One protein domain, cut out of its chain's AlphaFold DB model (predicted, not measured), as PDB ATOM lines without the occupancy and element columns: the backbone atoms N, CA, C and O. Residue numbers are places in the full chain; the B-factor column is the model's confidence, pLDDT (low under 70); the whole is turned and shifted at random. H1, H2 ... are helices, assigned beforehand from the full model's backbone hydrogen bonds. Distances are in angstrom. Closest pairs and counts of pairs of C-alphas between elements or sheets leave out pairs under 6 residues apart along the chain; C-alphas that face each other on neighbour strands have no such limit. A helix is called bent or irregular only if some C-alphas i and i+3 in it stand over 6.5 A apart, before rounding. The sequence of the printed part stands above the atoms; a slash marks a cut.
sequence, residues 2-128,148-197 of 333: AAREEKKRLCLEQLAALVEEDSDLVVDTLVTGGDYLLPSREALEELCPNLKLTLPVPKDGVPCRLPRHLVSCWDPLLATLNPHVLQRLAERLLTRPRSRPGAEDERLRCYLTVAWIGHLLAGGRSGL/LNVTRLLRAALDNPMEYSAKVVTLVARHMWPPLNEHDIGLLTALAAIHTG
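This is residues 2 to 128 and 148 to 197 of the 333 residues of an uncharacterized protein of Amblyomma aureolatum (UniProt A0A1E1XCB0). The domain is an elongated stack of helices set mostly crosswise to its longest axis, with H1 at one end, then H2 and H4, then H5 and H6 in the middle, then H7 and H8, and H9 at the other end. The short H3 sits at one side near ends of H4 and H6, and the unnamed stretch 48 to 67 runs out from H3 toward H8 and folds back to H4. H1 is only loosely joined to the rest, while H7, H8 and H9 pack more closely. The printed part has 177 residues with nine named helices, H1 to H9 in chain order, and no named strand; the class is all helix. It is compact, with a radius of gyration of the C-alphas of 16.1 A, and spans 51 by 33 by 31 A.

H1, residues 2 to 21, forms a hairpin with H2, residues 23 to 32; they only just touch, with 3 pairs of C-alphas within 8 A, the closest Val 19 and Val 26 at 6.2 A. H1 also only just touches H4, residues 68 to 80, with 3 such pairs, the closest Leu 12 and Leu 77 at 6.4 A. H2 touches H5, residues 83 to 95, the closest C-alphas being Val 27 and Leu 89 at 5.4 A. H5 and H6, residues 104 to 121, are a hairpin at a shallow tilt of 28 degrees, opposite ways, with closest C-alphas Leu 93 and Thr 113 at 5.8 A. H3, residues 41 to 47, is close to but not clearly touching H6, with C-alphas 41 and 105 6.6 A apart. H5 touches H7, residues 150 to 159, closest at C-alphas 94 and 157, 5.9 A. H6 touches H8, residues 165 to 173, at a shallow tilt of 4 degrees, the same way, closest at C-alphas 114 and 168, 5.6 A. H7 and H8 are a hairpin, closest at C-alphas 154 and 172, 6.1 A. H8 and H9, residues 182 to 195, are another, closest at C-alphas 166 and 189, 4.9 A. H1 and H9 are apart. Every O i to N i+4 pair is within hydrogen-bond range in H2, H3 and H5 to H9, against 14 of 16 in H1 and 7 of 9 in H4.

H1 begins at C-alpha 2, (-26.122, 56.440, 53.565), and is 29.2 A long. H6 measures 25.9 A, H9 19.9 A, H4 18.9 A and H5 18.3 A. H4 is irregular, with C-alphas 73 and 76 7.2 A apart. H9 ends at C-alpha 195, (-54.965, 45.421, 89.445).

The two farthest C-alphas, Ala 3 and His 183, are 52.1 A apart. Residues 129 to 147 are not printed, and C-alphas 128 and 148 are 16.8 A apart across the cut. The link from H3 to H4 is long, 20 residues. Mean pLDDT of the printed part is 81.5; residues 2 to 8, 34, 100 to 102, 123 to 128 and 197 are under 70.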
ATOM      1  N   ALA A   2     -27.326  55.853  52.944       56.38
ATOM      2  CA  ALA A   2     -26.122  56.440  53.565       56.38
ATOM      3  C   ALA A   2     -26.359  57.747  54.361       56.38
ATOM      4  O   ALA A   2     -25.979  57.840  55.521       56.38
ATOM      5  N   ALA A   3     -27.093  58.718  53.805       59.91
ATOM      6  CA  ALA A   3     -27.382  59.982  54.501       59.91
ATOM      7  C   ALA A   3     -28.285  59.834  55.749       59.91
ATOM      8  O   ALA A   3     -28.270  60.688  56.634       59.91
ATOM      9  N   ARG A   4     -29.096  58.766  55.834       59.47
ATOM     10  CA  ARG A   4     -29.950  58.478  57.004       59.47
ATOM     11  C   ARG A   4     -29.136  57.791  58.101       59.47
ATOM     12  O   ARG A   4     -29.314  58.101  59.274       59.47
ATOM     13  N   GLU A   5     -28.215  56.911  57.714       65.25
ATOM     14  CA  GLU A   5     -27.269  56.263  58.626       65.25
ATOM     15  C   GLU A   5     -26.267  57.257  59.220       65.25
ATOM     16  O   GLU A   5     -25.974  57.184  60.411       65.25
ATOM     17  N   GLU A   6     -25.813  58.235  58.437       68.50
ATOM     18  CA  GLU A   6     -24.919  59.296  58.908       68.50
ATOM     19  C   GLU A   6     -25.612  60.228  59.911       68.50
ATOM     20  O   GLU A   6     -25.083  60.471  60.993       68.50
ATOM     21  N   LYS A   7     -26.851  60.659  59.627       67.75
ATOM     22  CA  LYS A   7     -27.672  61.427  60.584       67.75
ATOM     23  C   LYS A   7     -27.949  60.650  61.869       67.75
ATOM     24  O   LYS A   7     -27.872  61.217  62.954       67.75
ATOM     25  N   LYS A   8     -28.244  59.351  61.753       68.50
ATOM     26  CA  LYS A   8     -28.426  58.460  62.904       68.50
ATOM     27  C   LYS A   8     -27.151  58.398  63.735       68.50
ATOM     28  O   LYS A   8     -27.212  58.596  64.938       68.50
ATOM     29  N   ARG A   9     -26.000  58.161  63.105       72.81
ATOM     30  CA  ARG A   9     -24.713  58.099  63.800       72.81
ATOM     31  C   ARG A   9     -24.407  59.407  64.532       72.81
ATOM     32  O   ARG A   9     -24.053  59.353  65.701       72.81
ATOM     33  N   LEU A  10     -24.621  60.549  63.883       76.12
ATOM     34  CA  LEU A  10     -24.416  61.869  64.481       76.12
ATOM     35  C   LEU A  10     -25.347  62.086  65.688       76.12
ATOM     36  O   LEU A  10     -24.899  62.539  66.736       76.12
ATOM     37  N   CYS A  11     -26.614  61.677  65.589       73.00
ATOM     38  CA  CYS A  11     -27.561  61.714  66.706       73.00
ATOM     39  C   CYS A  11     -27.133  60.799  67.870       73.00
ATOM     40  O   CYS A  11     -27.195  61.209  69.026       73.00
ATOM     41  N   LEU A  12     -26.645  59.586  67.584       74.25
ATOM     42  CA  LEU A  12     -26.132  58.679  68.617       74.25
ATOM     43  C   LEU A  12     -24.866  59.233  69.287       74.25
ATOM     44  O   LEU A  12     -24.726  59.097  70.497       74.25
ATOM     45  N   GLU A  13     -23.969  59.869  68.528       77.50
ATOM     46  CA  GLU A  13     -22.767  60.531  69.056       77.50
ATOM     47  C   GLU A  13     -23.133  61.741  69.936       77.50
ATOM     48  O   GLU A  13     -22.581  61.892  71.022       77.50
ATOM     49  N   GLN A  14     -24.114  62.551  69.523       77.75
ATOM     50  CA  GLN A  14     -24.633  63.669  70.321       77.75
ATOM     51  C   GLN A  14     -25.293  63.197  71.617       77.75
ATOM     52  O   GLN A  14     -25.005  63.740  72.681       77.75
ATOM     53  N   LEU A  15     -26.147  62.172  71.550       74.38
ATOM     54  CA  LEU A  15     -26.772  61.603  72.741       74.38
ATOM     55  C   LEU A  15     -25.726  60.975  73.663       74.38
ATOM     56  O   LEU A  15     -25.811  61.161  74.868       74.38
ATOM     57  N   ALA A  16     -24.721  60.283  73.124       74.38
ATOM     58  CA  ALA A  16     -23.644  59.713  73.927       74.38
ATOM     59  C   ALA A  16     -22.812  60.792  74.641       74.38
ATOM     60  O   ALA A  16     -22.480  60.605  75.807       74.38
ATOM     61  N   ALA A  17     -22.526  61.920  73.983       77.19
ATOM     62  CA  ALA A  17     -21.854  63.055  74.618       77.19
ATOM     63  C   ALA A  17     -22.719  63.685  75.726       77.19
ATOM     64  O   ALA A  17     -22.233  63.942  76.823       77.19
ATOM     65  N   LEU A  18     -24.023  63.844  75.478       77.56
ATOM     66  CA  LEU A  18     -24.975  64.390  76.453       77.56
ATOM     67  C   LEU A  18     -25.188  63.485  77.676       77.56
ATOM     68  O   LEU A  18     -25.553  63.984  78.735       77.56
ATOM     69  N   VAL A  19     -24.944  62.172  77.574       78.06
ATOM     70  CA  VAL A  19     -25.047  61.241  78.719       78.06
ATOM     71  C   VAL A  19     -24.045  61.578  79.821       78.06
ATOM     72  O   VAL A  19     -24.337  61.327  80.991       78.06
ATOM     73  N   GLU A  20     -22.875  62.116  79.467       74.69
ATOM     74  CA  GLU A  20     -21.867  62.526  80.451       74.69
ATOM     75  C   GLU A  20     -22.258  63.823  81.177       74.69
ATOM     76  O   GLU A  20     -21.836  64.032  82.314       74.69
ATOM     77  N   GLU A  21     -23.091  64.659  80.551       77.75
ATOM     78  CA  GLU A  21     -23.498  65.969  81.065       77.75
ATOM     79  C   GLU A  21     -24.828  65.915  81.831       77.75
ATOM     80  O   GLU A  21     -24.907  66.396  82.961       77.75
ATOM     81  N   ASP A  22     -25.864  65.308  81.244       82.88
ATOM     82  CA  ASP A  22     -27.204  65.223  81.830       82.88
ATOM     83  C   ASP A  22     -27.899  63.899  81.472       82.88
ATOM     84  O   ASP A  22     -28.633  63.756  80.488       82.88
ATOM     85  N   SER A  23     -27.681  62.896  82.323       82.88
ATOM     86  CA  SER A  23     -28.268  61.571  82.135       82.88
ATOM     87  C   SER A  23     -29.798  61.553  82.218       82.88
ATOM     88  O   SER A  23     -30.416  60.667  81.624       82.88
ATOM     89  N   ASP A  24     -30.411  62.484  82.957       83.75
ATOM     90  CA  ASP A  24     -31.866  62.500  83.143       83.75
ATOM     91  C   ASP A  24     -32.552  63.071  81.904       83.75
ATOM     92  O   ASP A  24     -33.509  62.474  81.406       83.75
ATOM     93  N   LEU A  25     -31.981  64.128  81.318       83.88
ATOM     94  CA  LEU A  25     -32.438  64.661  80.039       83.88
ATOM     95  C   LEU A  25     -32.338  63.623  78.915       83.88
ATOM     96  O   LEU A  25     -33.247  63.529  78.089       83.88
ATOM     97  N   VAL A  26     -31.274  62.816  78.875       84.06
ATOM     98  CA  VAL A  26     -31.145  61.747  77.868       84.06
ATOM     99  C   VAL A  26     -32.203  60.665  78.070       84.06
ATOM    100  O   VAL A  26     -32.825  60.231  77.100       84.06
ATOM    101  N   VAL A  27     -32.440  60.241  79.314       86.88
ATOM    102  CA  VAL A  27     -33.485  59.257  79.633       86.88
ATOM    103  C   VAL A  27     -34.865  59.779  79.239       86.88
ATOM    104  O   VAL A  27     -35.621  59.054  78.589       86.88
ATOM    105  N   ASP A  28     -35.181  61.031  79.565       85.81
ATOM    106  CA  ASP A  28     -36.435  61.651  79.150       85.81
ATOM    107  C   ASP A  28     -36.508  61.754  77.625       85.81
ATOM    108  O   ASP A  28     -37.481  61.300  77.039       85.81
ATOM    109  N   THR A  29     -35.457  62.206  76.942       85.12
ATOM    110  CA  THR A  29     -35.450  62.300  75.472       85.12
ATOM    111  C   THR A  29     -35.707  60.940  74.811       85.12
ATOM    112  O   THR A  29     -36.513  60.843  73.888       85.12
ATOM    113  N   LEU A  30     -35.101  59.863  75.317       85.50
ATOM    114  CA  LEU A  30     -35.283  58.510  74.782       85.50
ATOM    115  C   LEU A  30     -36.698  57.943  75.001       85.50
ATOM    116  O   LEU A  30     -37.149  57.110  74.209       85.50
ATOM    117  N   VAL A  31     -37.388  58.354  76.070       85.31
ATOM    118  CA  VAL A  31     -38.693  57.799  76.478       85.31
ATOM    119  C   VAL A  31     -39.871  58.694  76.076       85.31
ATOM    120  O   VAL A  31     -40.926  58.179  75.698       85.31
ATOM    121  N   THR A  32     -39.718  60.014  76.170       79.31
ATOM    122  CA  THR A  32     -40.768  61.025  75.958       79.31
ATOM    123  C   THR A  32     -40.531  61.906  74.734       79.31
ATOM    124  O   THR A  32     -41.486  62.513  74.256       79.31
ATOM    125  N   GLY A  33     -39.317  61.932  74.170       70.00
ATOM    126  CA  GLY A  33     -38.926  62.759  73.018       70.00
ATOM    127  C   GLY A  33     -39.526  62.358  71.663       70.00
ATOM    128  O   GLY A  33     -38.923  62.624  70.629       70.00
ATOM    129  N   GLY A  34     -40.693  61.714  71.651       63.22
ATOM    130  CA  GLY A  34     -41.484  61.471  70.446       63.22
ATOM    131  C   GLY A  34     -41.266  60.100  69.823       63.22
ATOM    132  O   GLY A  34     -42.203  59.314  69.832       63.22
ATOM    133  N   ASP A  35     -40.059  59.780  69.336       71.94
ATOM    134  CA  ASP A  35     -39.899  58.640  68.409       71.94
ATOM    135  C   ASP A  35     -38.618  57.797  68.554       71.94
ATOM    136  O   ASP A  35     -38.192  57.105  67.627       71.94
ATOM    137  N   TYR A  36     -37.989  57.824  69.729       84.00
ATOM    138  CA  TYR A  36     -36.772  57.052  69.997       84.00
ATOM    139  C   TYR A  36     -37.090  55.592  70.356       84.00
ATOM    140  O   TYR A  36     -37.222  54.733  69.482       84.00
ATOM    141  N   LEU A  37     -37.217  55.283  71.652       86.56
ATOM    142  CA  LEU A  37     -37.492  53.917  72.110       86.56
ATOM    143  C   LEU A  37     -38.969  53.546  71.977       86.56
ATOM    144  O   LEU A  37     -39.289  52.371  71.791       86.56
ATOM    145  N   LEU A  38     -39.854  54.538  72.068       89.00
ATOM    146  CA  LEU A  38     -41.304  54.369  72.033       89.00
ATOM    147  C   LEU A  38     -41.923  55.147  70.857       89.00
ATOM    148  O   LEU A  38     -42.710  56.062  71.110       89.00
ATOM    149  N   PRO A  39     -41.558  54.820  69.600       87.44
ATOM    150  CA  PRO A  39     -42.101  55.487  68.425       87.44
ATOM    151  C   PRO A  39     -43.608  55.326  68.291       87.44
ATOM    152  O   PRO A  39     -44.187  54.315  68.703       87.44
ATOM    153  N   SER A  40     -44.222  56.339  67.683       85.50
ATOM    154  CA  SER A  40     -45.572  56.245  67.128       85.50
ATOM    155  C   SER A  40     -45.657  55.144  66.062       85.50
ATOM    156  O   SER A  40     -44.639  54.694  65.524       85.50
ATOM    157  N   ARG A  41     -46.877  54.694  65.739       84.44
ATOM    158  CA  ARG A  41     -47.083  53.684  64.691       84.44
ATOM    159  C   ARG A  41     -46.529  54.149  63.342       84.44
ATOM    160  O   ARG A  41     -45.813  53.393  62.691       84.44
ATOM    161  N   GLU A  42     -46.772  55.409  62.996       82.75
ATOM    162  CA  GLU A  42     -46.267  56.050  61.777       82.75
ATOM    163  C   GLU A  42     -44.729  56.056  61.738       82.75
ATOM    164  O   GLU A  42     -44.122  55.544  60.796       82.75
ATOM    165  N   ALA A  43     -44.071  56.528  62.805       82.88
ATOM    166  CA  ALA A  43     -42.610  56.539  62.878       82.88
ATOM    167  C   ALA A  43     -42.009  55.123  62.860       82.88
ATOM    168  O   ALA A  43     -40.930  54.899  62.301       82.88
ATOM    169  N   LEU A  44     -42.695  54.137  63.444       83.81
ATOM    170  CA  LEU A  44     -42.256  52.745  63.411       83.81
ATOM    171  C   LEU A  44     -42.312  52.166  61.992       83.81
ATOM    172  O   LEU A  44     -41.385  51.453  61.598       83.81
ATOM    173  N   GLU A  45     -43.350  52.487  61.220       83.69
ATOM    174  CA  GLU A  45     -43.474  52.103  59.811       83.69
ATOM    175  C   GLU A  45     -42.392  52.771  58.946       83.69
ATOM    176  O   GLU A  45     -41.783  52.113  58.097       83.69
ATOM    177  N   GLU A  46     -42.047  54.034  59.219       82.06
ATOM    178  CA  GLU A  46     -40.940  54.728  58.548       82.06
ATOM    179  C   GLU A  46     -39.553  54.159  58.888       82.06
ATOM    180  O   GLU A  46     -38.623  54.194  58.063       82.06
ATOM    181  N   LEU A  47     -39.360  53.702  60.129       75.88
ATOM    182  CA  LEU A  47     -38.120  53.073  60.597       75.88
ATOM    183  C   LEU A  47     -37.995  51.633  60.093       75.88
ATOM    184  O   LEU A  47     -36.888  51.174  59.804       75.88
ATOM    185  N   CYS A  48     -39.119  50.925  59.988       78.31
ATOM    186  CA  CYS A  48     -39.199  49.513  59.640       78.31
ATOM    187  C   CYS A  48     -40.235  49.289  58.521       78.31
ATOM    188  O   CYS A  48     -41.299  48.719  58.783       78.31
ATOM    189  N   PRO A  49     -39.936  49.677  57.266       72.06
ATOM    190  CA  PRO A  49     -40.876  49.488  56.168       72.06
ATOM    191  C   PRO A  49     -41.190  47.995  55.998       72.06
ATOM    192  O   PRO A  49     -40.280  47.166  55.923       72.06
ATOM    193  N   ASN A  50     -42.483  47.658  55.923       71.19
ATOM    194  CA  ASN A  50     -43.047  46.293  55.877       71.19
ATOM    195  C   ASN A  50     -43.096  45.523  57.210       71.19
ATOM    196  O   ASN A  50     -43.328  44.309  57.208       71.19
ATOM    197  N   LEU A  51     -42.901  46.182  58.355       75.38
ATOM    198  CA  LEU A  51     -43.110  45.539  59.649       75.38
ATOM    199  C   LEU A  51     -44.605  45.270  59.881       75.38
ATOM    200  O   LEU A  51     -45.366  46.164  60.232       75.38
ATOM    201  N   LYS A  52     -45.021  44.008  59.753       72.50
ATOM    202  CA  LYS A  52     -46.333  43.555  60.233       72.50
ATOM    203  C   LYS A  52     -46.243  43.278  61.732       72.50
ATOM    204  O   LYS A  52     -45.946  42.154  62.134       72.50
ATOM    205  N   LEU A  53     -46.427  44.311  62.555       78.12
ATOM    206  CA  LEU A  53     -46.460  44.155  64.007       78.12
ATOM    207  C   LEU A  53     -47.883  43.813  64.457       78.12
ATOM    208  O   LEU A  53     -48.756  44.671  64.496       78.12
ATOM    209  N   THR A  54     -48.109  42.552  64.814       79.69
ATOM    210  CA  THR A  54     -49.326  42.126  65.510       79.69
ATOM    211  C   THR A  54     -49.089  42.221  67.010       79.69
ATOM    212  O   THR A  54     -48.228  41.515  67.545       79.69
ATOM    213  N   LEU A  55     -49.827  43.103  67.682       83.75
ATOM    214  CA  LEU A  55     -49.768  43.220  69.134       83.75
ATOM    215  C   LEU A  55     -50.429  41.978  69.760       83.75
ATOM    216  O   LEU A  55     -51.559  41.657  69.394       83.75
ATOM    217  N   PRO A  56     -49.730  41.242  70.643       84.25
ATOM    218  CA  PRO A  56     -50.301  40.090  71.320       84.25
ATOM    219  C   PRO A  56     -51.413  40.533  72.264       84.25
ATOM    220  O   PRO A  56     -51.388  41.646  72.792       84.25
ATOM    221  N   VAL A  57     -52.353  39.637  72.538       82.81
ATOM    222  CA  VAL A  57     -53.393  39.906  73.528       82.81
ATOM    223  C   VAL A  57     -52.717  40.032  74.899       82.81
ATOM    224  O   VAL A  57     -51.876  39.200  75.253       82.81
ATOM    225  N   PRO A  58     -53.060  41.029  75.728       80.69
ATOM    226  CA  PRO A  58     -52.386  41.224  77.012       80.69
ATOM    227  C   PRO A  58     -52.427  39.999  77.939       80.69
ATOM    228  O   PRO A  58     -51.475  39.761  78.683       80.69
ATOM    229  N   LYS A  59     -53.496  39.197  77.833       72.44
ATOM    230  CA  LYS A  59     -53.734  37.960  78.594       72.44
ATOM    231  C   LYS A  59     -53.063  36.712  78.005       72.44
ATOM    232  O   LYS A  59     -53.006  35.691  78.682       72.44
ATOM    233  N   ASP A  60     -52.595  36.753  76.757       79.44
ATOM    234  CA  ASP A  60     -52.042  35.560  76.114       79.44
ATOM    235  C   ASP A  60     -50.632  35.213  76.638       79.44
ATOM    236  O   ASP A  60     -49.934  36.022  77.260       79.44
ATOM    237  N   GLY A  61     -50.181  33.988  76.372       75.00
ATOM    238  CA  GLY A  61     -48.822  33.546  76.706       75.00
ATOM    239  C   GLY A  61     -47.739  34.080  75.759       75.00
ATOM    240  O   GLY A  61     -46.567  33.734  75.915       75.00
ATOM    241  N   VAL A  62     -48.096  34.890  74.755       82.19
ATOM    242  CA  VAL A  62     -47.164  35.326  73.712       82.19
ATOM    243  C   VAL A  62     -46.268  36.444  74.265       82.19
ATOM    244  O   VAL A  62     -46.766  37.445  74.790       82.19
ATOM    245  N   PRO A  63     -44.930  36.316  74.182       82.12
ATOM    246  CA  PRO A  63     -44.025  37.336  74.698       82.12
ATOM    247  C   PRO A  63     -44.002  38.579  73.800       82.12
ATOM    248  O   PRO A  63     -44.017  38.471  72.572       82.12
ATOM    249  N   CYS A  64     -43.854  39.760  74.405       86.06
ATOM    250  CA  CYS A  64     -43.578  40.990  73.664       86.06
ATOM    251  C   CYS A  64     -42.148  40.948  73.104       86.06
ATOM    252  O   CYS A  64     -41.196  40.708  73.850       86.06
ATOM    253  N   ARG A  65     -41.979  41.162  71.794       85.75
ATOM    254  CA  ARG A  65     -40.682  41.067  71.106       85.75
ATOM    255  C   ARG A  65     -40.373  42.370  70.382       85.75
ATOM    256  O   ARG A  65     -41.194  42.881  69.632       85.75
ATOM    257  N   LEU A  66     -39.157  42.882  70.554       86.94
ATOM    258  CA  LEU A  66     -38.739  44.076  69.827       86.94
ATOM    259  C   LEU A  66     -38.494  43.763  68.342       86.94
ATOM    260  O   LEU A  66     -37.842  42.760  68.025       86.94
ATOM    261  N   PRO A  67     -38.928  44.644  67.423       85.56
ATOM    262  CA  PRO A  67     -38.510  44.591  66.029       85.56
ATOM    263  C   PRO A  67     -36.983  44.667  65.906       85.56
ATOM    264  O   PRO A  67     -36.338  45.534  66.495       85.56
ATOM    265  N   ARG A  68     -36.387  43.781  65.096       82.69
ATOM    266  CA  ARG A  68     -34.919  43.677  64.950       82.69
ATOM    267  C   ARG A  68     -34.259  44.990  64.526       82.69
ATOM    268  O   ARG A  68     -33.203  45.336  65.040       82.69
ATOM    269  N   HIS A  69     -34.890  45.721  63.609       81.62
ATOM    270  CA  HIS A  69     -34.387  47.007  63.131       81.62
ATOM    271  C   HIS A  69     -34.345  48.047  64.254       81.62
ATOM    272  O   HIS A  69     -33.338  48.728  64.417       81.62
ATOM    273  N   LEU A  70     -35.382  48.099  65.092       83.94
ATOM    274  CA  LEU A  70     -35.456  49.001  66.238       83.94
ATOM    275  C   LEU A  70     -34.372  48.678  67.283       83.94
ATOM    276  O   LEU A  70     -33.693  49.587  67.756       83.94
ATOM    277  N   VAL A  71     -34.105  47.391  67.539       84.75
ATOM    278  CA  VAL A  71     -32.950  46.962  68.354       84.75
ATOM    279  C   VAL A  71     -31.640  47.419  67.717       84.75
ATOM    280  O   VAL A  71     -30.863  48.113  68.357       84.75
ATOM    281  N   SER A  72     -31.410  47.125  66.434       82.44
ATOM    282  CA  SER A  72     -30.180  47.533  65.733       82.44
ATOM    283  C   SER A  72     -29.977  49.054  65.677       82.44
ATOM    284  O   SER A  72     -28.869  49.541  65.435       82.44
ATOM    285  N   CYS A  73     -31.049  49.823  65.876       81.62
ATOM    286  CA  CYS A  73     -30.988  51.270  65.925       81.62
ATOM    287  C   CYS A  73     -30.471  51.812  67.245       81.62
ATOM    288  O   CYS A  73     -29.617  52.695  67.215       81.62
ATOM    289  N   TRP A  74     -30.947  51.265  68.357       83.81
ATOM    290  CA  TRP A  74     -30.720  51.856  69.673       83.81
ATOM    291  C   TRP A  74     -29.793  51.034  70.568       83.81
ATOM    292  O   TRP A  74     -29.168  51.599  71.459       83.81
ATOM    293  N   ASP A  75     -29.627  49.735  70.308       83.50
ATOM    294  CA  ASP A  75     -28.752  48.852  71.089       83.50
ATOM    295  C   ASP A  75     -27.295  49.346  71.184       83.50
ATOM    296  O   ASP A  75     -26.756  49.324  72.291       83.50
ATOM    297  N   PRO A  76     -26.665  49.903  70.122       82.25
ATOM    298  CA  PRO A  76     -25.319  50.467  70.236       82.25
ATOM    299  C   PRO A  76     -25.215  51.599  71.263       82.25
ATOM    300  O   PRO A  76     -24.219  51.686  71.973       82.25
ATOM    301  N   LEU A  77     -26.248  52.438  71.378       81.31
ATOM    302  CA  LEU A  77     -26.296  53.503  72.378       81.31
ATOM    303  C   LEU A  77     -26.592  52.938  73.766       81.31
ATOM    304  O   LEU A  77     -25.911  53.280  74.722       81.31
ATOM    305  N   LEU A  78     -27.532  51.999  73.895       83.75
ATOM    306  CA  LEU A  78     -27.802  51.343  75.182       83.75
ATOM    307  C   LEU A  78     -26.570  50.591  75.720       83.75
ATOM    308  O   LEU A  78     -26.355  50.508  76.935       83.75
ATOM    309  N   ALA A  79     -25.722  50.074  74.830       81.44
ATOM    310  CA  ALA A  79     -24.465  49.436  75.192       81.44
ATOM    311  C   ALA A  79     -23.465  50.423  75.821       81.44
ATOM    312  O   ALA A  79     -22.805  50.046  76.797       81.44
ATOM    313  N   THR A  80     -23.398  51.671  75.341       80.44
ATOM    314  CA  THR A  80     -22.490  52.706  75.874       80.44
ATOM    315  C   THR A  80     -22.985  53.338  77.175       80.44
ATOM    316  O   THR A  80     -22.172  53.831  77.950       80.44
ATOM    317  N   LEU A  81     -24.288  53.271  77.476       80.81
ATOM    318  CA  LEU A  81     -24.847  53.851  78.701       80.81
ATOM    319  C   LEU A  81     -24.304  53.201  79.981       80.81
ATOM    320  O   LEU A  81     -24.203  51.973  80.101       80.81
ATOM    321  N   ASN A  82     -24.058  54.020  81.004       83.31
ATOM    322  CA  ASN A  82     -23.689  53.529  82.327       83.31
ATOM    323  C   ASN A  82     -24.824  52.694  82.967       83.31
ATOM    324  O   ASN A  82     -26.005  52.964  82.728       83.31
ATOM    325  N   PRO A  83     -24.515  51.713  83.844       83.69
ATOM    326  CA  PRO A  83     -25.533  50.855  84.464       83.69
ATOM    327  C   PRO A  83     -26.617  51.619  85.237       83.69
ATOM    328  O   PRO A  83     -27.775  51.211  85.234       83.69
ATOM    329  N   HIS A  84     -26.259  52.734  85.878       84.94
ATOM    330  CA  HIS A  84     -27.215  53.573  86.603       84.94
ATOM    331  C   HIS A  84     -28.175  54.311  85.659       84.94
ATOM    332  O   HIS A  84     -29.359  54.410  85.967       84.94
ATOM    333  N   VAL A  85     -27.699  54.758  84.491       86.31
ATOM    334  CA  VAL A  85     -28.536  55.394  83.460       86.31
ATOM    335  C   VAL A  85     -29.497  54.374  82.860       86.31
ATOM    336  O   VAL A  85     -30.677  54.660  82.709       86.31
ATOM    337  N   LEU A  86     -29.038  53.144  82.615       87.62
ATOM    338  CA  LEU A  86     -29.909  52.058  82.152       87.62
ATOM    339  C   LEU A  86     -30.967  51.662  83.185       87.62
ATOM    340  O   LEU A  86     -32.101  51.374  82.809       87.62
ATOM    341  N   GLN A  87     -30.626  51.680  84.476       90.12
ATOM    342  CA  GLN A  87     -31.609  51.485  85.540       90.12
ATOM    343  C   GLN A  87     -32.672  52.585  85.522       90.12
ATOM    344  O   GLN A  87     -33.861  52.275  85.574       90.12
ATOM    345  N   ARG A  88     -32.259  53.855  85.420       89.62
ATOM    346  CA  ARG A  88     -33.189  54.990  85.330       89.62
ATOM    347  C   ARG A  88     -34.058  54.907  84.083       89.62
ATOM    348  O   ARG A  88     -35.260  55.104  84.188       89.62
ATOM    349  N   LEU A  89     -33.487  54.539  82.939       91.25
ATOM    350  CA  LEU A  89     -34.223  54.315  81.697       91.25
ATOM    351  C   LEU A  89     -35.308  53.246  81.875       91.25
ATOM    352  O   LEU A  89     -36.462  53.476  81.527       91.25
ATOM    353  N   ALA A  90     -34.955  52.096  82.453       91.62
ATOM    354  CA  ALA A  90     -35.898  51.010  82.700       91.62
ATOM    355  C   ALA A  90     -37.017  51.424  83.677       91.62
ATOM    356  O   ALA A  90     -38.188  51.139  83.436       91.62
ATOM    357  N   GLU A  91     -36.687  52.154  84.744       92.38
ATOM    358  CA  GLU A  91     -37.686  52.718  85.663       92.38
ATOM    359  C   GLU A  91     -38.574  53.757  84.967       92.38
ATOM    360  O   GLU A  91     -39.788  53.782  85.177       92.38
ATOM    361  N   ARG A  92     -38.002  54.584  84.089       91.19
ATOM    362  CA  ARG A  92     -38.728  55.617  83.348       91.19
ATOM    363  C   ARG A  92     -39.701  55.033  82.332       91.19
ATOM    364  O   ARG A  92     -40.813  55.537  82.210       91.19
ATOM    365  N   LEU A  93     -39.326  53.945  81.661       92.25
ATOM    366  CA  LEU A  93     -40.213  53.197  80.768       92.25
ATOM    367  C   LEU A  93     -41.464  52.685  81.508       92.25
ATOM    368  O   LEU A  93     -42.557  52.692  80.944       92.25
ATOM    369  N   LEU A  94     -41.320  52.284  82.776       91.00
ATOM    370  CA  LEU A  94     -42.424  51.788  83.606       91.00
ATOM    371  C   LEU A  94     -43.257  52.905  84.255       91.00
ATOM    372  O   LEU A  94     -44.457  52.727  84.438       91.00
ATOM    373  N   THR A  95     -42.644  54.044  84.580       89.81
ATOM    374  CA  THR A  95     -43.269  55.172  85.308       89.81
ATOM    375  C   THR A  95     -43.746  56.307  84.398       89.81
ATOM    376  O   THR A  95     -44.187  57.355  84.870       89.81
ATOM    377  N   ARG A  96     -43.625  56.147  83.075       85.81
ATOM    378  CA  ARG A  96     -44.066  57.150  82.104       85.81
ATOM    379  C   ARG A  96     -45.561  57.470  82.306       85.81
ATOM    380  O   ARG A  96     -46.355  56.537  82.405       85.81
ATOM    381  N   PRO A  97     -45.960  58.759  82.296       76.75
ATOM    382  CA  PRO A  97     -47.369  59.129  82.282       76.75
ATOM    383  C   PRO A  97     -48.029  58.594  81.012       76.75
ATOM    384  O   PRO A  97     -47.537  58.810  79.898       76.75
ATOM    385  N   ARG A  98     -49.126  57.867  81.201       74.75
ATOM    386  CA  ARG A  98     -49.843  57.185  80.126       74.75
ATOM    387  C   ARG A  98     -51.013  58.030  79.667       74.75
ATOM    388  O   ARG A  98     -51.673  58.689  80.471       74.75
ATOM    389  N   SER A  99     -51.238  58.024  78.362       71.00
ATOM    390  CA  SER A  99     -52.438  58.606  77.774       71.00
ATOM    391  C   SER A  99     -53.656  57.721  78.073       71.00
ATOM    392  O   SER A  99     -53.538  56.680  78.721       71.00
ATOM    393  N   ARG A 100     -54.848  58.159  77.648       64.94
ATOM    394  CA  ARG A 100     -56.110  57.454  77.910       64.94
ATOM    395  C   ARG A 100     -55.986  55.956  77.546       64.94
ATOM    396  O   ARG A 100     -55.570  55.662  76.422       64.94
ATOM    397  N   PRO A 101     -56.340  55.029  78.459       58.06
ATOM    398  CA  PRO A 101     -56.346  53.595  78.176       58.06
ATOM    399  C   PRO A 101     -57.183  53.281  76.929       58.06
ATOM    400  O   PRO A 101     -58.238  53.885  76.737       58.06
ATOM    401  N   GLY A 102     -56.710  52.358  76.088       58.59
ATOM    402  CA  GLY A 102     -57.434  51.886  74.899       58.59
ATOM    403  C   GLY A 102     -57.059  52.555  73.572       58.59
ATOM    404  O   GLY A 102     -57.400  52.013  72.526       58.59
ATOM    405  N   ALA A 103     -56.306  53.662  73.573       76.12
ATOM    406  CA  ALA A 103     -55.751  54.203  72.330       76.12
ATOM    407  C   ALA A 103     -54.736  53.214  71.724       76.12
ATOM    408  O   ALA A 103     -53.829  52.756  72.426       76.12
ATOM    409  N   GLU A 104     -54.853  52.897  70.429       79.94
ATOM    410  CA  GLU A 104     -53.953  51.947  69.750       79.94
ATOM    411  C   GLU A 104     -52.469  52.313  69.912       79.94
ATOM    412  O   GLU A 104     -51.622  51.443  70.133       79.94
ATOM    413  N   ASP A 105     -52.150  53.607  69.888       82.19
ATOM    414  CA  ASP A 105     -50.790  54.099  70.107       82.19
ATOM    415  C   ASP A 105     -50.294  53.863  71.537       82.19
ATOM    416  O   ASP A 105     -49.116  53.575  71.756       82.19
ATOM    417  N   GLU A 106     -51.175  53.956  72.534       85.06
ATOM    418  CA  GLU A 106     -50.804  53.691  73.924       85.06
ATOM    419  C   GLU A 106     -50.603  52.190  74.157       85.06
ATOM    420  O   GLU A 106     -49.649  51.789  74.829       85.06
ATOM    421  N   ARG A 107     -51.425  51.353  73.512       86.88
ATOM    422  CA  ARG A 107     -51.237  49.897  73.429       86.88
ATOM    423  C   ARG A 107     -49.874  49.540  72.846       86.88
ATOM    424  O   ARG A 107     -49.133  48.755  73.444       86.88
ATOM    425  N   LEU A 108     -49.514  50.145  71.714       88.44
ATOM    426  CA  LEU A 108     -48.212  49.961  71.072       88.44
ATOM    427  C   LEU A 108     -47.063  50.384  71.997       88.44
ATOM    428  O   LEU A 108     -46.094  49.641  72.162       88.44
ATOM    429  N   ARG A 109     -47.171  51.545  72.649       89.06
ATOM    430  CA  ARG A 109     -46.152  52.024  73.595       89.06
ATOM    431  C   ARG A 109     -46.004  51.096  74.793       89.06
ATOM    432  O   ARG A 109     -44.877  50.769  75.154       89.06
ATOM    433  N   CYS A 110     -47.103  50.612  75.374       89.81
ATOM    434  CA  CYS A 110     -47.055  49.646  76.472       89.81
ATOM    435  C   CYS A 110     -46.400  48.328  76.030       89.81
ATOM    436  O   CYS A 110     -45.565  47.783  76.754       89.81
ATOM    437  N   TYR A 111     -46.705  47.846  74.821       91.12
ATOM    438  CA  TYR A 111     -46.045  46.678  74.235       91.12
ATOM    439  C   TYR A 111     -44.529  46.880  74.098       91.12
ATOM    440  O   TYR A 111     -43.744  46.039  74.546       91.12
ATOM    441  N   LEU A 112     -44.114  48.005  73.504       91.25
ATOM    442  CA  LEU A 112     -42.705  48.335  73.295       91.25
ATOM    443  C   LEU A 112     -41.967  48.518  74.621       91.25
ATOM    444  O   LEU A 112     -40.843  48.042  74.748       91.25
ATOM    445  N   THR A 113     -42.607  49.112  75.630       92.38
ATOM    446  CA  THR A 113     -42.083  49.187  76.999       92.38
ATOM    447  C   THR A 113     -41.745  47.797  77.534       92.38
ATOM    448  O   THR A 113     -40.609  47.566  77.944       92.38
ATOM    449  N   VAL A 114     -42.680  46.839  77.485       92.38
ATOM    450  CA  VAL A 114     -42.417  45.467  77.964       92.38
ATOM    451  C   VAL A 114     -41.300  44.801  77.170       92.38
ATOM    452  O   VAL A 114     -40.417  44.168  77.752       92.38
ATOM    453  N   ALA A 115     -41.309  44.966  75.849       91.31
ATOM    454  CA  ALA A 115     -40.301  44.390  74.972       91.31
ATOM    455  C   ALA A 115     -38.892  44.964  75.252       91.31
ATOM    456  O   ALA A 115     -37.918  44.207  75.293       91.31
ATOM    457  N   TRP A 116     -38.780  46.268  75.527       91.56
ATOM    458  CA  TRP A 116     -37.532  46.918  75.942       91.56
ATOM    459  C   TRP A 116     -37.051  46.459  77.309       91.56
ATOM    460  O   TRP A 116     -35.872  46.144  77.447       91.56
ATOM    461  N   ILE A 117     -37.936  46.346  78.302       91.44
ATOM    462  CA  ILE A 117     -37.570  45.804  79.618       91.44
ATOM    463  C   ILE A 117     -37.027  44.375  79.480       91.44
ATOM    464  O   ILE A 117     -35.987  44.057  80.058       91.44
ATOM    465  N   GLY A 118     -37.662  43.542  78.650       88.88
ATOM    466  CA  GLY A 118     -37.159  42.209  78.310       88.88
ATOM    467  C   GLY A 118     -35.765  42.226  77.693       88.88
ATOM    468  O   GLY A 118     -34.881  41.495  78.137       88.88
ATOM    469  N   HIS A 119     -35.539  43.095  76.709       86.94
ATOM    470  CA  HIS A 119     -34.239  43.243  76.049       86.94
ATOM    471  C   HIS A 119     -33.134  43.710  77.005       86.94
ATOM    472  O   HIS A 119     -32.024  43.171  76.997       86.94
ATOM    473  N   LEU A 120     -33.452  44.674  77.871       88.19
ATOM    474  CA  LEU A 120     -32.534  45.207  78.875       88.19
ATOM    475  C   LEU A 120     -32.167  44.147  79.931       88.19
ATOM    476  O   LEU A 120     -30.994  44.017  80.280       88.19
ATOM    477  N   LEU A 121     -33.132  43.343  80.391       85.94
ATOM    478  CA  LEU A 121     -32.895  42.253  81.349       85.94
ATOM    479  C   LEU A 121     -32.130  41.069  80.738       85.94
ATOM    480  O   LEU A 121     -31.296  40.463  81.413       85.94
ATOM    481  N   ALA A 122     -32.345  40.779  79.451       80.06
ATOM    482  CA  ALA A 122     -31.571  39.788  78.702       80.06
ATOM    483  C   ALA A 122     -30.123  40.241  78.406       80.06
ATOM    484  O   ALA A 122     -29.306  39.446  77.930       80.06
ATOM    485  N   GLY A 123     -29.784  41.503  78.693       68.56
ATOM    486  CA  GLY A 123     -28.449  42.061  78.488       68.56
ATOM    487  C   GLY A 123     -28.109  42.306  77.018       68.56
ATOM    488  O   GLY A 123     -26.966  42.090  76.622       68.56
ATOM    489  N   GLY A 124     -29.089  42.699  76.199       58.06
ATOM    490  CA  GLY A 124     -28.865  43.076  74.796       58.06
ATOM    491  C   GLY A 124     -28.712  41.905  73.818       58.06
ATOM    492  O   GLY A 124     -28.616  42.095  72.608       58.06
ATOM    493  N   ARG A 125     -28.723  40.658  74.304       49.00
ATOM    494  CA  ARG A 125     -28.679  39.471  73.444       49.00
ATOM    495  C   ARG A 125     -30.081  39.131  72.949       49.00
ATOM    496  O   ARG A 125     -30.852  38.465  73.639       49.00
ATOM    497  N   SER A 126     -30.373  39.546  71.718       38.28
ATOM    498  CA  SER A 126     -31.522  39.086  70.927       38.28
ATOM    499  C   SER A 126     -31.382  37.581  70.634       38.28
ATOM    500  O   SER A 126     -30.945  37.174  69.565       38.28
ATOM    501  N   GLY A 127     -31.640  36.737  71.632       39.53
ATOM    502  CA  GLY A 127     -31.448  35.290  71.510       39.53
ATOM    503  C   GLY A 127     -31.893  34.449  72.703       39.53
ATOM    504  O   GLY A 127     -31.990  33.239  72.563       39.53
ATOM    505  N   LEU A 128     -32.211  35.044  73.856       41.25
ATOM    506  CA  LEU A 128     -32.643  34.287  75.036       41.25
ATOM    507  C   LEU A 128     -34.091  34.620  75.391       41.25
ATOM    508  O   LEU A 128     -34.383  35.327  76.349       41.25
ATOM    509  N   LEU A 148     -29.498  45.334  86.422       83.56
ATOM    510  CA  LEU A 148     -30.634  46.165  86.759       83.56
ATOM    511  C   LEU A 148     -31.152  45.699  88.117       83.56
ATOM    512  O   LEU A 148     -31.175  44.502  88.419       83.56
ATOM    513  N   ASN A 149     -31.525  46.649  88.961       89.31
ATOM    514  CA  ASN A 149     -32.147  46.346  90.229       89.31
ATOM    515  C   ASN A 149     -33.577  45.871  89.951       89.31
ATOM    516  O   ASN A 149     -34.513  46.665  89.859       89.31
ATOM    517  N   VAL A 150     -33.711  44.556  89.782       89.81
ATOM    518  CA  VAL A 150     -34.963  43.876  89.436       89.81
ATOM    519  C   VAL A 150     -36.048  44.153  90.472       89.81
ATOM    520  O   VAL A 150     -37.194  44.367  90.101       89.81
ATOM    521  N   THR A 151     -35.697  44.259  91.756       89.38
ATOM    522  CA  THR A 151     -36.649  44.598  92.824       89.38
ATOM    523  C   THR A 151     -37.243  45.993  92.636       89.38
ATOM    524  O   THR A 151     -38.450  46.174  92.790       89.38
ATOM    525  N   ARG A 152     -36.421  46.985  92.263       90.44
ATOM    526  CA  ARG A 152     -36.911  48.340  91.956       90.44
ATOM    527  C   ARG A 152     -37.798  48.350  90.714       90.44
ATOM    528  O   ARG A 152     -38.809  49.041  90.717       90.44
ATOM    529  N   LEU A 153     -37.462  47.555  89.696       91.25
ATOM    530  CA  LEU A 153     -38.292  47.416  88.495       91.25
ATOM    531  C   LEU A 153     -39.626  46.730  88.787       91.25
ATOM    532  O   LEU A 153     -40.653  47.181  88.295       91.25
ATOM    533  N   LEU A 154     -39.630  45.681  89.614       90.44
ATOM    534  CA  LEU A 154     -40.858  44.993  90.006       90.44
ATOM    535  C   LEU A 154     -41.778  45.941  90.771       90.44
ATOM    536  O   LEU A 154     -42.964  46.022  90.472       90.44
ATOM    537  N   ARG A 155     -41.216  46.706  91.712       90.88
ATOM    538  CA  ARG A 155     -41.960  47.740  92.431       90.88
ATOM    539  C   ARG A 155     -42.530  48.787  91.476       90.88
ATOM    540  O   ARG A 155     -43.722  49.046  91.522       90.88
ATOM    541  N   ALA A 156     -41.715  49.325  90.569       89.94
ATOM    542  CA  ALA A 156     -42.176  50.303  89.586       89.94
ATOM    543  C   ALA A 156     -43.299  49.752  88.689       89.94
ATOM    544  O   ALA A 156     -44.240  50.481  88.385       89.94
ATOM    545  N   ALA A 157     -43.219  48.476  88.297       90.81
ATOM    546  CA  ALA A 157     -44.246  47.806  87.506       90.81
ATOM    547  C   ALA A 157     -45.566  47.612  88.270       90.81
ATOM    548  O   ALA A 157     -46.630  47.790  87.684       90.81
ATOM    549  N   LEU A 158     -45.504  47.270  89.562       88.81
ATOM    550  CA  LEU A 158     -46.688  47.112  90.415       88.81
ATOM    551  C   LEU A 158     -47.326  48.463  90.772       88.81
ATOM    552  O   LEU A 158     -48.546  48.589  90.727       88.81
ATOM    553  N   ASP A 159     -46.504  49.476  91.057       89.62
ATOM    554  CA  ASP A 159     -46.959  50.827  91.403       89.62
ATOM    555  C   ASP A 159     -47.593  51.552  90.194       89.62
ATOM    556  O   ASP A 159     -48.377  52.482  90.373       89.62
ATOM    557  N   ASN A 160     -47.275  51.140  88.956       87.88
ATOM    558  CA  ASN A 160     -47.729  51.796  87.721       87.88
ATOM    559  C   ASN A 160     -48.379  50.794  86.747       87.88
ATOM    560  O   ASN A 160     -47.784  50.470  85.706       87.88
ATOM    561  N   PRO A 161     -49.617  50.338  87.009       85.75
ATOM    562  CA  PRO A 161     -50.306  49.348  86.178       85.75
ATOM    563  C   PRO A 161     -50.569  49.834  84.741       85.75
ATOM    564  O   PRO A 161     -51.154  50.891  84.519       85.75
ATOM    565  N   MET A 162     -50.125  49.055  83.753       88.31
ATOM    566  CA  MET A 162     -50.440  49.148  82.315       88.31
ATOM    567  C   MET A 162     -51.159  47.911  81.785       88.31
ATOM    568  O   MET A 162     -51.100  46.844  82.383       88.31
ATOM    569  N   GLU A 163     -51.712  48.014  80.582       85.38
ATOM    570  CA  GLU A 163     -52.344  46.909  79.858       85.38
ATOM    571  C   GLU A 163     -51.485  45.629  79.797       85.38
ATOM    572  O   GLU A 163     -51.997  44.536  79.980       85.38
ATOM    573  N   TYR A 164     -50.156  45.724  79.685       87.88
ATOM    574  CA  TYR A 164     -49.264  44.552  79.705       87.88
ATOM    575  C   TYR A 164     -48.604  44.277  81.072       87.88
ATOM    576  O   TYR A 164     -47.519  43.687  81.128       87.88
ATOM    577  N   SER A 165     -49.220  44.689  82.190       89.00
ATOM    578  CA  SER A 165     -48.615  44.535  83.530       89.00
ATOM    579  C   SER A 165     -48.365  43.088  83.905       89.00
ATOM    580  O   SER A 165     -47.305  42.780  84.437       89.00
ATOM    581  N   ALA A 166     -49.300  42.188  83.595       88.56
ATOM    582  CA  ALA A 166     -49.112  40.764  83.851       88.56
ATOM    583  C   ALA A 166     -47.817  40.270  83.186       88.56
ATOM    584  O   ALA A 166     -46.935  39.748  83.862       88.56
ATOM    585  N   LYS A 167     -47.629  40.569  81.892       90.25
ATOM    586  CA  LYS A 167     -46.427  40.178  81.144       90.25
ATOM    587  C   LYS A 167     -45.150  40.784  81.722       90.25
ATOM    588  O   LYS A 167     -44.154  40.073  81.841       90.25
ATOM    589  N   VAL A 168     -45.151  42.075  82.074       91.50
ATOM    590  CA  VAL A 168     -43.944  42.721  82.616       91.50
ATOM    591  C   VAL A 168     -43.592  42.183  83.998       91.50
ATOM    592  O   VAL A 168     -42.421  41.935  84.264       91.50
ATOM    593  N   VAL A 169     -44.587  41.942  84.854       90.75
ATOM    594  CA  VAL A 169     -44.385  41.401  86.201       90.75
ATOM    595  C   VAL A 169     -43.864  39.973  86.116       90.75
ATOM    596  O   VAL A 169     -42.848  39.679  86.741       90.75
ATOM    597  N   THR A 170     -44.456  39.114  85.278       90.00
ATOM    598  CA  THR A 170     -43.933  37.759  85.039       90.00
ATOM    599  C   THR A 170     -42.493  37.802  84.531       90.00
ATOM    600  O   THR A 170     -41.641  37.040  84.988       90.00
ATOM    601  N   LEU A 171     -42.203  38.697  83.585       89.38
ATOM    602  CA  LEU A 171     -40.882  38.834  82.987       89.38
ATOM    603  C   LEU A 171     -39.844  39.293  84.019       89.38
ATOM    604  O   LEU A 171     -38.799  38.663  84.147       89.38
ATOM    605  N   VAL A 172     -40.137  40.337  84.793       89.12
ATOM    606  CA  VAL A 172     -39.234  40.870  85.823       89.12
ATOM    607  C   VAL A 172     -39.054  39.861  86.964       89.12
ATOM    608  O   VAL A 172     -37.925  39.630  87.395       89.12
ATOM    609  N   ALA A 173     -40.127  39.195  87.405       87.50
ATOM    610  CA  ALA A 173     -40.088  38.201  88.479       87.50
ATOM    611  C   ALA A 173     -39.169  37.011  88.149       87.50
ATOM    612  O   ALA A 173     -38.423  36.552  89.012       87.50
ATOM    613  N   ARG A 174     -39.128  36.568  86.883       87.44
ATOM    614  CA  ARG A 174     -38.201  35.514  86.417       87.44
ATOM    615  C   ARG A 174     -36.722  35.894  86.528       87.44
ATOM    616  O   ARG A 174     -35.868  35.014  86.546       87.44
ATOM    617  N   HIS A 175     -36.413  37.186  86.598       85.19
ATOM    618  CA  HIS A 175     -35.050  37.694  86.745       85.19
ATOM    619  C   HIS A 175     -34.687  38.055  88.196       85.19
ATOM    620  O   HIS A 175     -33.584  38.552  88.435       85.19
ATOM    621  N   MET A 176     -35.575  37.817  89.171       83.69
ATOM    622  CA  MET A 176     -35.307  38.123  90.576       83.69
ATOM    623  C   MET A 176     -34.240  37.223  91.198       83.69
ATOM    624  O   MET A 176     -34.036  36.072  90.810       83.69
ATOM    625  N   TRP A 177     -33.562  37.778  92.203       76.06
ATOM    626  CA  TRP A 177     -32.657  37.040  93.071       76.06
ATOM    627  C   TRP A 177     -32.964  37.364  94.542       76.06
ATOM    628  O   TRP A 177     -32.896  38.543  94.902       76.06
ATOM    629  N   PRO A 178     -33.246  36.367  95.402       82.50
ATOM    630  CA  PRO A 178     -33.365  34.932  95.104       82.50
ATOM    631  C   PRO A 178     -34.464  34.616  94.068       82.50
ATOM    632  O   PRO A 178     -35.393  35.414  93.929       82.50
ATOM    633  N   PRO A 179     -34.346  33.509  93.309       82.31
ATOM    634  CA  PRO A 179     -35.379  33.116  92.358       82.31
ATOM    635  C   PRO A 179     -36.676  32.791  93.109       82.31
ATOM    636  O   PRO A 179     -36.648  32.138  94.152       82.31
ATOM    637  N   LEU A 180     -37.797  33.267  92.576       84.44
ATOM    638  CA  LEU A 180     -39.131  32.970  93.093       84.44
ATOM    639  C   LEU A 180     -39.606  31.605  92.584       84.44
ATOM    640  O   LEU A 180     -39.243  31.194  91.478       84.44
ATOM    641  N   ASN A 181     -40.444  30.928  93.369       89.00
ATOM    642  CA  ASN A 181     -41.100  29.705  92.918       89.00
ATOM    643  C   ASN A 181     -42.109  30.026  91.807       89.00
ATOM    644  O   ASN A 181     -42.664  31.125  91.755       89.00
ATOM    645  N   GLU A 182     -42.407  29.055  90.942       88.50
ATOM    646  CA  GLU A 182     -43.388  29.243  89.862       88.50
ATOM    647  C   GLU A 182     -44.771  29.645  90.396       88.50
ATOM    648  O   GLU A 182     -45.446  30.478  89.793       88.50
ATOM    649  N   HIS A 183     -45.145  29.122  91.567       88.69
ATOM    650  CA  HIS A 183     -46.372  29.498  92.265       88.69
ATOM    651  C   HIS A 183     -46.402  30.990  92.633       88.69
ATOM    652  O   HIS A 183     -47.375  31.677  92.329       88.69
ATOM    653  N   ASP A 184     -45.315  31.519  93.200       88.62
ATOM    654  CA  ASP A 184     -45.217  32.927  93.607       88.62
ATOM    655  C   ASP A 184     -45.230  33.864  92.391       88.62
ATOM    656  O   ASP A 184     -45.861  34.921  92.409       88.62
ATOM    657  N   ILE A 185     -44.575  33.456  91.298       87.50
ATOM    658  CA  ILE A 185     -44.625  34.175  90.018       87.50
ATOM    659  C   ILE A 185     -46.059  34.175  89.471       87.50
ATOM    660  O   ILE A 185     -46.525  35.208  88.983       87.50
ATOM    661  N   GLY A 186     -46.770  33.049  89.573       86.25
ATOM    662  CA  GLY A 186     -48.178  32.928  89.200       86.25
ATOM    663  C   GLY A 186     -49.075  33.873  90.000       86.25
ATOM    664  O   GLY A 186     -49.843  34.629  89.405       86.25
ATOM    665  N   LEU A 187     -48.913  33.912  91.326       88.31
ATOM    666  CA  LEU A 187     -49.653  34.817  92.213       88.31
ATOM    667  C   LEU A 187     -49.384  36.291  91.889       88.31
ATOM    668  O   LEU A 187     -50.327  37.066  91.743       88.31
ATOM    669  N   LEU A 188     -48.119  36.685  91.709       87.56
ATOM    670  CA  LEU A 188     -47.762  38.058  91.325       87.56
ATOM    671  C   LEU A 188     -48.351  38.450  89.966       87.56
ATOM    672  O   LEU A 188     -48.818  39.573  89.787       87.56
ATOM    673  N   THR A 189     -48.354  37.518  89.014       86.38
ATOM    674  CA  THR A 189     -48.934  37.735  87.685       86.38
ATOM    675  C   THR A 189     -50.452  37.903  87.767       86.38
ATOM    676  O   THR A 189     -50.999  38.810  87.141       86.38
ATOM    677  N   ALA A 190     -51.130  37.079  88.573       84.62
ATOM    678  CA  ALA A 190     -52.567  37.185  88.810       84.62
ATOM    679  C   ALA A 190     -52.933  38.511  89.494       84.62
ATOM    680  O   ALA A 190     -53.846  39.199  89.043       84.62
ATOM    681  N   LEU A 191     -52.178  38.922  90.519       86.44
ATOM    682  CA  LEU A 191     -52.358  40.218  91.180       86.44
ATOM    683  C   LEU A 191     -52.193  41.383  90.200       86.44
ATOM    684  O   LEU A 191     -53.018  42.294  90.189       86.44
ATOM    685  N   ALA A 192     -51.172  41.333  89.342       84.94
ATOM    686  CA  ALA A 192     -50.965  42.346  88.314       84.94
ATOM    687  C   ALA A 192     -52.140  42.408  87.326       84.94
ATOM    688  O   ALA A 192     -52.581  43.503  86.989       84.94
ATOM    689  N   ALA A 193     -52.677  41.255  86.906       82.81
ATOM    690  CA  ALA A 193     -53.835  41.185  86.015       82.81
ATOM    691  C   ALA A 193     -55.110  41.764  86.660       82.81
ATOM    692  O   ALA A 193     -55.819  42.545  86.022       82.81
ATOM    693  N   ILE A 194     -55.371  41.437  87.931       81.06
ATOM    694  CA  ILE A 194     -56.506  41.975  88.698       81.06
ATOM    695  C   ILE A 194     -56.381  43.496  88.839       81.06
ATOM    696  O   ILE A 194     -57.335  44.219  88.561       81.06
ATOM    697  N   HIS A 195     -55.199  43.993  89.211       78.25
ATOM    698  CA  HIS A 195     -54.965  45.421  89.445       78.25
ATOM    699  C   HIS A 195     -55.169  46.279  88.186       78.25
ATOM    700  O   HIS A 195     -55.587  47.428  88.265       78.25
ATOM    701  N   THR A 196     -54.917  45.712  87.009       72.94
ATOM    702  CA  THR A 196     -55.150  46.376  85.719       72.94
ATOM    703  C   THR A 196     -56.591  46.313  85.213       72.94
ATOM    704  O   THR A 196     -56.846  46.757  84.101       72.94
ATOM    705  N   GLY A 197     -57.529  45.734  85.973       64.12
ATOM    706  CA  GLY A 197     -58.916  45.550  85.529       64.12
ATOM    707  C   GLY A 197     -59.087  44.488  84.439       64.12
ATOM    708  O   GLY A 197     -60.199  44.228  84.007       64.12
TER     709      GLY A 197